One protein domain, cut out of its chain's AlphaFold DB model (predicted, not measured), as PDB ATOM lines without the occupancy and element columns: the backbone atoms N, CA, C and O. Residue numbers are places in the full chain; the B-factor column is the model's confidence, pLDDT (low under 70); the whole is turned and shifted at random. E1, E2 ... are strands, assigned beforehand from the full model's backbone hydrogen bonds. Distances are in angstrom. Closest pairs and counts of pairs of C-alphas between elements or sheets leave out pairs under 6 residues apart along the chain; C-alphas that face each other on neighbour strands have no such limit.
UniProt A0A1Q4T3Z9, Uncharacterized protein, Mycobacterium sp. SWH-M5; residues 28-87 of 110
ATOM      1  N   VAL A  28     149.788 110.599  74.828       93.75
ATOM      2  CA  VAL A  28     149.210 109.564  75.689       93.75
ATOM      3  C   VAL A  28     150.346 108.762  76.304       93.75
ATOM      4  O   VAL A  28     151.174 108.196  75.593       93.75
ATOM      5  N   VAL A  29     150.371 108.707  77.628       92.12
ATOM      6  CA  VAL A  29     151.410 108.043  78.414       92.12
ATOM      7  C   VAL A  29     150.767 106.987  79.305       92.12
ATOM      8  O   VAL A  29     149.624 107.137  79.731       92.12
ATOM      9  N   MET A  30     151.476 105.901  79.593       88.69
ATOM     10  CA  MET A  30     150.987 104.850  80.485       88.69
ATOM     11  C   MET A  30     152.022 104.538  81.554       88.69
ATOM     12  O   MET A  30     153.224 104.594  81.291       88.69
ATOM     13  N   SER A  31     151.547 104.208  82.755       78.69
ATOM     14  CA  SER A  31     152.424 103.724  83.821       78.69
ATOM     15  C   SER A  31     153.045 102.389  83.416       78.69
ATOM     16  O   SER A  31     152.318 101.446  83.097       78.69
ATOM     17  N   GLN A  32     154.371 102.290  83.469       72.44
ATOM     18  CA  GLN A  32     155.070 101.010  83.433       72.44
ATOM     19  C   GLN A  32     155.319 100.563  84.878       72.44
ATOM     20  O   GLN A  32     156.420 100.671  85.410       72.44
ATOM     21  N   GLU A  33     154.261 100.123  85.556       66.88
ATOM     22  CA  GLU A  33     154.387  99.444  86.846       66.88
ATOM     23  C   GLU A  33     154.634  97.954  86.590       66.88
ATOM     24  O   GLU A  33     153.698  97.168  86.496       66.88
ATOM     25  N   ASP A  34     155.906  97.573  86.458       62.31
ATOM     26  CA  ASP A  34     156.328  96.176  86.255       62.31
ATOM     27  C   ASP A  34     156.323  95.337  87.560       62.31
ATOM     28  O   ASP A  34     156.780  94.196  87.565       62.31
ATOM     29  N   ASP A  35     155.797  95.856  88.675       56.78
ATOM     30  CA  ASP A  35     155.692  95.116  89.942       56.78
ATOM     31  C   ASP A  35     154.269  95.206  90.520       56.78
ATOM     32  O   ASP A  35     153.880  96.296  90.910       56.78
ATOM     33  N   PRO A  36     153.468  94.130  90.617       65.94
ATOM     34  CA  PRO A  36     153.804  92.786  90.169       65.94
ATOM     35  C   PRO A  36     153.926  92.729  88.644       65.94
ATOM     36  O   PRO A  36     153.289  93.500  87.932       65.94
ATOM     37  N   LEU A  37     154.688  91.774  88.121       64.69
ATOM     38  CA  LEU A  37     154.745  91.531  86.678       64.69
ATOM     39  C   LEU A  37     153.369  91.079  86.163       64.69
ATOM     40  O   LEU A  37     152.773  90.150  86.713       64.69
ATOM     41  N   GLY A  38     152.864  91.693  85.092       70.19
ATOM     42  CA  GLY A  38     151.582  91.296  84.514       70.19
ATOM     43  C   GLY A  38     151.067  92.204  83.400       70.19
ATOM     44  O   GLY A  38     151.579  93.293  83.164       70.19
ATOM     45  N   ASN A  39     150.014  91.741  82.722       77.38
ATOM     46  CA  ASN A  39     149.267  92.537  81.750       77.38
ATOM     47  C   ASN A  39     148.097  93.222  82.463       77.38
ATOM     48  O   ASN A  39     147.095  92.574  82.778       77.38
ATOM     49  N   TYR A  40     148.218  94.524  82.715       80.19
ATOM     50  CA  TYR A  40     147.205  95.295  83.433       80.19
ATOM     51  C   TYR A  40     146.275  96.050  82.488       80.19
ATOM     52  O   TYR A  40     146.686  96.596  81.465       80.19
ATOM     53  N   GLY A  41     144.991  96.081  82.842       84.88
ATOM     54  CA  GLY A  41     144.010  96.914  82.161       84.88
ATOM     55  C   GLY A  41     144.066  98.365  82.637       84.88
ATOM     56  O   GLY A  41     144.385  98.629  83.794       84.88
ATOM     57  N   VAL A  42     143.689  99.304  81.767       88.25
ATOM     58  CA  VAL A  42     143.535 100.720  82.140       88.25
ATOM     59  C   VAL A  42     142.302 100.882  83.024       88.25
ATOM     60  O   VAL A  42     141.220 100.406  82.674       88.25
ATOM     61  N   ARG A  43     142.454 101.570  84.153       86.69
ATOM     62  CA  ARG A  43     141.375 101.862  85.105       86.69
ATOM     63  C   ARG A  43     141.071 103.347  85.212       86.69
ATOM     64  O   ARG A  43     139.899 103.701  85.321       86.69
ATOM     65  N   SER A  44     142.089 104.196  85.114       86.56
ATOM     66  CA  SER A  44     141.932 105.648  85.114       86.56
ATOM     67  C   SER A  44     142.516 106.278  83.854       86.56
ATOM     68  O   SER A  44     143.454 105.765  83.241       86.56
ATOM     69  N   VAL A  45     141.913 107.397  83.461       89.75
ATOM     70  CA  VAL A  45     142.429 108.308  82.441       89.75
ATOM     71  C   VAL A  45     142.486 109.676  83.100       89.75
ATOM     72  O   VAL A  45     141.459 110.213  83.513       89.75
ATOM     73  N   GLU A  46     143.688 110.215  83.238       91.06
ATOM     74  CA  GLU A  46     143.940 111.466  83.944       91.06
ATOM     75  C   GLU A  46     144.600 112.476  83.013       91.06
ATOM     76  O   GLU A  46     145.441 112.125  82.190       91.06
ATOM     77  N   PHE A  47     144.225 113.743  83.161       91.38
ATOM     78  CA  PHE A  47     144.890 114.857  82.497       91.38
ATOM     79  C   PHE A  47     145.836 115.492  83.488       91.38
ATOM     80  O   PHE A  47     145.404 115.966  84.538       91.38
ATOM     81  N   THR A  48     147.120 115.468  83.171       92.00
ATOM     82  CA  THR A  48     148.149 115.954  84.080       92.00
ATOM     83  C   THR A  48     149.299 116.556  83.294       92.00
ATOM     84  O   THR A  48     149.495 116.234  82.124       92.00
ATOM     85  N   ASP A  49     150.058 117.433  83.939       93.94
ATOM     86  CA  ASP A  49     151.280 117.966  83.359       93.94
ATOM     87  C   ASP A  49     152.425 116.992  83.612       93.94
ATOM     88  O   ASP A  49     152.647 116.545  84.741       93.94
ATOM     89  N   MET A  50     153.182 116.685  82.564       94.38
ATOM     90  CA  MET A  50     154.398 115.882  82.645       94.38
ATOM     91  C   MET A  50     155.509 116.508  81.811       94.38
ATOM     92  O   MET A  50     155.280 117.338  80.931       94.38
ATOM     93  N   ARG A  51     156.743 116.120  82.119       94.19
ATOM     94  CA  ARG A  51     157.941 116.512  81.380       94.19
ATOM     95  C   ARG A  51     158.478 115.317  80.622       94.19
ATOM     96  O   ARG A  51     158.639 114.243  81.205       94.19
ATOM     97  N   ARG A  52     158.753 115.523  79.339       92.81
ATOM     98  CA  ARG A  52     159.372 114.519  78.481       92.81
ATOM     99  C   ARG A  52     160.877 114.508  78.718       92.81
ATOM    100  O   ARG A  52     161.525 115.551  78.666       92.81
ATOM    101  N   ASP A  53     161.409 113.323  78.957       90.75
ATOM    102  CA  ASP A  53     162.835 113.038  78.955       90.75
ATOM    103  C   ASP A  53     163.227 112.516  77.557       90.75
ATOM    104  O   ASP A  53     162.834 111.406  77.172       90.75
ATOM    105  N   PRO A  54     163.988 113.302  76.773       86.00
ATOM    106  CA  PRO A  54     164.403 112.913  75.431       86.00
ATOM    107  C   PRO A  54     165.591 111.936  75.417       86.00
ATOM    108  O   PRO A  54     165.971 111.487  74.333       86.00
ATOM    109  N   CYS A  55     166.186 111.595  76.569       84.25
ATOM    110  CA  CYS A  55     167.414 110.798  76.691       84.25
ATOM    111  C   CYS A  55     167.377 109.510  75.854       84.25
ATOM    112  O   CYS A  55     168.347 109.171  75.170       84.25
ATOM    113  N   TYR A  56     166.234 108.819  75.844       80.81
ATOM    114  CA  TYR A  56     166.069 107.535  75.158       80.81
ATOM    115  C   TYR A  56     165.308 107.622  73.829       80.81
ATOM    116  O   TYR A  56     165.161 106.601  73.146       80.81
ATOM    117  N   ALA A  57     164.896 108.824  73.412       81.44
ATOM    118  CA  ALA A  57     164.132 109.037  72.185       81.44
ATOM    119  C   ALA A  57     164.925 108.628  70.930       81.44
ATOM    120  O   ALA A  57     164.361 108.100  69.977       81.44
ATOM    121  N   GLY A  58     166.249 108.824  70.943       78.31
ATOM    122  CA  GLY A  58     167.161 108.399  69.871       78.31
ATOM    123  C   GLY A  58     167.737 106.987  70.038       78.31
ATOM    124  O   GLY A  58     168.564 106.563  69.233       78.31
ATOM    125  N   GLY A  59     167.360 106.272  71.102       74.31
ATOM    126  CA  GLY A  59     167.876 104.939  71.401       74.31
ATOM    127  C   GLY A  59     167.299 103.850  70.486       74.31
ATOM    128  O   GLY A  59     166.312 104.078  69.789       74.31
ATOM    129  N   PRO A  60     167.840 102.618  70.536       72.94
ATOM    130  CA  PRO A  60     167.406 101.503  69.678       72.94
ATOM    131  C   PRO A  60     165.928 101.114  69.845       72.94
ATOM    132  O   PRO A  60     165.385 100.396  69.012       72.94
ATOM    133  N   PHE A  61     165.277 101.584  70.914       70.31
ATOM    134  CA  PHE A  61     163.866 101.339  71.201       70.31
ATOM    135  C   PHE A  61     162.979 102.585  71.042       70.31
ATOM    136  O   PHE A  61     161.775 102.462  71.246       70.31
ATOM    137  N   GLY A  62     163.550 103.755  70.714       72.00
ATOM    138  CA  GLY A  62     162.812 104.997  70.445       72.00
ATOM    139  C   GLY A  62     161.793 105.377  71.523       72.00
ATOM    140  O   GLY A  62     160.658 105.709  71.195       72.00
ATOM    141  N   ARG A  63     162.154 105.238  72.805       78.44
ATOM    142  CA  ARG A  63     161.218 105.430  73.921       78.44
ATOM    143  C   ARG A  63     161.333 106.840  74.476       78.44
ATOM    144  O   ARG A  63     162.404 107.228  74.930       78.44
ATOM    145  N   ASP A  64     160.217 107.557  74.494       84.31
ATOM    146  CA  ASP A  64     160.078 108.772  75.289       84.31
ATOM    147  C   ASP A  64     159.731 108.386  76.726       84.31
ATOM    148  O   ASP A  64     158.750 107.673  76.963       84.31
ATOM    149  N   LEU A  65     160.529 108.850  77.685       89.06
ATOM    150  CA  LEU A  65     160.179 108.744  79.095       89.06
ATOM    151  C   LEU A  65     159.454 110.012  79.533       89.06
ATOM    152  O   LEU A  65     159.710 111.106  79.030       89.06
ATOM    153  N   TRP A  66     158.520 109.855  80.463       91.44
ATOM    154  CA  TRP A  66     157.699 110.946  80.962       91.44
ATOM    155  C   TRP A  66     157.725 110.943  82.478       91.44
ATOM    156  O   TRP A  66     157.467 109.922  83.115       91.44
ATOM    157  N   HIS A  67     157.998 112.108  83.050       90.75
ATOM    158  CA  HIS A  67     158.146 112.285  84.485       90.75
ATOM    159  C   HIS A  67     157.149 113.313  84.988       90.75
ATOM    160  O   HIS A  67     156.853 114.305  84.313       90.75
ATOM    161  N   ARG A  68     156.644 113.104  86.205       89.31
ATOM    162  CA  ARG A  68     155.927 114.173  86.897       89.31
ATOM    163  C   ARG A  68     156.885 115.349  87.113       89.31
ATOM    164  O   ARG A  68     158.079 115.121  87.315       89.31
ATOM    165  N   PRO A  69     156.407 116.603  87.106       86.75
ATOM    166  CA  PRO A  69     157.273 117.766  87.269       86.75
ATOM    167  C   PRO A  69     158.129 117.719  88.542       86.75
ATOM    168  O   PRO A  69     159.260 118.198  88.526       86.75
ATOM    169  N   GLN A  70     157.622 117.110  89.619       85.25
ATOM    170  CA  GLN A  70     158.334 116.961  90.893       85.25
ATOM    171  C   GLN A  70     159.515 115.981  90.820       85.25
ATOM    172  O   GLN A  70     160.494 116.171  91.533       85.25
ATOM    173  N   ASP A  71     159.440 114.987  89.934       83.00
ATOM    174  CA  ASP A  71     160.428 113.909  89.786       83.00
ATOM    175  C   ASP A  71     161.343 114.139  88.566       83.00
ATOM    176  O   ASP A  71     161.994 113.216  88.075       83.00
ATOM    177  N   SER A  72     161.342 115.360  88.022       80.25
ATOM    178  CA  SER A  72     162.009 115.709  86.766       80.25
ATOM    179  C   SER A  72     163.356 116.401  86.971       80.25
ATOM    180  O   SER A  72     163.550 117.155  87.928       80.25
ATOM    181  N   TYR A  73     164.273 116.204  86.022       79.00
ATOM    182  CA  TYR A  73     165.559 116.899  85.983       79.00
ATOM    183  C   TYR A  73     165.493 118.181  85.136       79.00
ATOM    184  O   TYR A  73     164.490 118.496  84.487       79.00
ATOM    185  N   ARG A  74     166.554 118.994  85.207       77.06
ATOM    186  CA  ARG A  74     166.607 120.331  84.587       77.06
ATOM    187  C   ARG A  74     166.674 120.286  83.056       77.06
ATOM    188  O   ARG A  74     166.281 121.255  82.417       77.06
ATOM    189  N   ASP A  75     167.211 119.212  82.502       84.75
ATOM    190  CA  ASP A  75     167.461 118.969  81.080       84.75
ATOM    191  C   ASP A  75     166.264 118.369  80.328       84.75
ATOM    192  O   ASP A  75     166.337 118.178  79.118       84.75
ATOM    193  N   TYR A  76     165.154 118.117  81.023       89.69
ATOM    194  CA  TYR A  76     163.922 117.628  80.407       89.69
ATOM    195  C   TYR A  76     163.175 118.748  79.674       89.69
ATOM    196  O   TYR A  76     163.327 119.934  79.991       89.69
ATOM    197  N   ASP A  77     162.323 118.362  78.720       90.94
ATOM    198  CA  ASP A  77     161.451 119.296  78.007       90.94
ATOM    199  C   ASP A  77     160.547 120.060  79.006       90.94
ATOM    200  O   ASP A  77     160.242 119.559  80.101       90.94
ATOM    201  N   PRO A  78     160.078 121.279  78.666       91.81
ATOM    202  CA  PRO A  78     159.120 122.005  79.495       91.81
ATOM    203  C   PRO A  78     157.865 121.168  79.816       91.81
ATOM    204  O   PRO A  78     157.479 120.320  79.008       91.81
ATOM    205  N   PRO A  79     157.200 121.401  80.971       92.62
ATOM    206  CA  PRO A  79     155.950 120.719  81.288       92.62
ATOM    207  C   PRO A  79     154.916 120.921  80.181       92.62
ATOM    208  O   PRO A  79     154.727 122.044  79.709       92.62
ATOM    209  N   GLN A  80     154.240 119.843  79.803       94.31
ATOM    210  CA  GLN A  80     153.131 119.859  78.856       94.31
ATOM    211  C   GLN A  80     152.022 118.923  79.336       94.31
ATOM    212  O   GLN A  80     152.285 117.941  80.037       94.31
ATOM    213  N   GLY A  81     150.790 119.235  78.944       94.81
ATOM    214  CA  GLY A  81     149.635 118.411  79.267       94.81
ATOM    215  C   GLY A  81     149.701 117.070  78.543       94.81
ATOM    216  O   GLY A  81     149.942 117.019  77.337       94.81
ATOM    217  N   VAL A  82     149.460 115.991  79.278       95.12
ATOM    218  CA  VAL A  82     149.399 114.626  78.752       95.12
ATOM    219  C   VAL A  82     148.154 113.906  79.254       95.12
ATOM    220  O   VAL A  82     147.582 114.247  80.293       95.12
ATOM    221  N   VAL A  83     147.760 112.867  78.521       95.56
ATOM    222  CA  VAL A  83     146.775 111.890  78.978       95.56
ATOM    223  C   VAL A  83     147.506 110.721  79.627       95.56
ATOM    224  O   VAL A  83     148.164 109.941  78.942       95.56
ATOM    225  N   PHE A  84     147.374 110.579  80.940       92.75
ATOM    226  CA  PHE A  84     147.946 109.481  81.707       92.75
ATOM    227  C   PHE A  84     146.952 108.324  81.841       92.75
ATOM    228  O   PHE A  84     145.850 108.485  82.367       92.75
ATOM    229  N   LEU A  85     147.354 107.145  81.369       91.19
ATOM    230  CA  LEU A  85     146.621 105.893  81.502       91.19
ATOM    231  C   LEU A  85     147.127 105.140  82.737       91.19
ATOM    232  O   LEU A  85     148.223 104.571  82.735       91.19
ATOM    233  N   GLY A  86     146.315 105.141  83.792       86.44
ATOM    234  CA  GLY A  86     146.628 104.492  85.058       86.44
ATOM    235  C   GLY A  86     146.048 103.083  85.144       86.44
ATOM    236  O   GLY A  86     144.871 102.857  84.848       86.44
ATOM    237  N   ALA A  87     146.855 102.132  85.615       74.75
ATOM    238  CA  ALA A  87     146.400 100.782  85.956       74.75
ATOM    239  C   ALA A  87     145.690 100.707  87.326       74.75
ATOM    240  O   ALA A  87     145.219  99.633  87.682       74.75
TER     241      ALA A  87
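Overview. This is residues 28 to 87 of the 110 residues of an uncharacterized protein of Mycobacterium sp. SWH-M5 (UniProt A0A1Q4T3Z9). Little of this domain is regular structure: one strongly twisted sheet, E1 E4 E2 E3, curls like part of a barrel, its long strand E2 sharply bent. Sixty residues are printed, with four named strands, E1 to E4 along the chain, holding 23 residues; the class is all strand, the sheet mixed. It is only just compact, close to loose, with radius of gyration of the C-alphas 12.3 A and spans 31 by 28 by 17 A.

Along the chain. Find C-alpha 28 at (149.210, 109.564, 75.689), where E1, residues 28 to 30, begins. E2, residues 44 to 53, spans 23.0 A and bends by 76 degrees at residue 47. After E3, residues 65 to 67, E4, residues 80 to 86, runs 17.8 A to C-alpha 86 at (146.628, 104.492, 85.058).

Arrangement. Look at edge strand E1, parallel to E4; N 29 and O 83, 2.8 A apart, are within hydrogen-bond range. E4 is antiparallel to E2, with N 46 and O 84 at 2.9 A. E2 and edge strand E3 form an antiparallel hairpin, with N 51 and O 67 at 2.8 A.

Size, cuts and confidence. The printed part has no cut, and its three links are long. Residues 33 to 37 have pLDDT under 70.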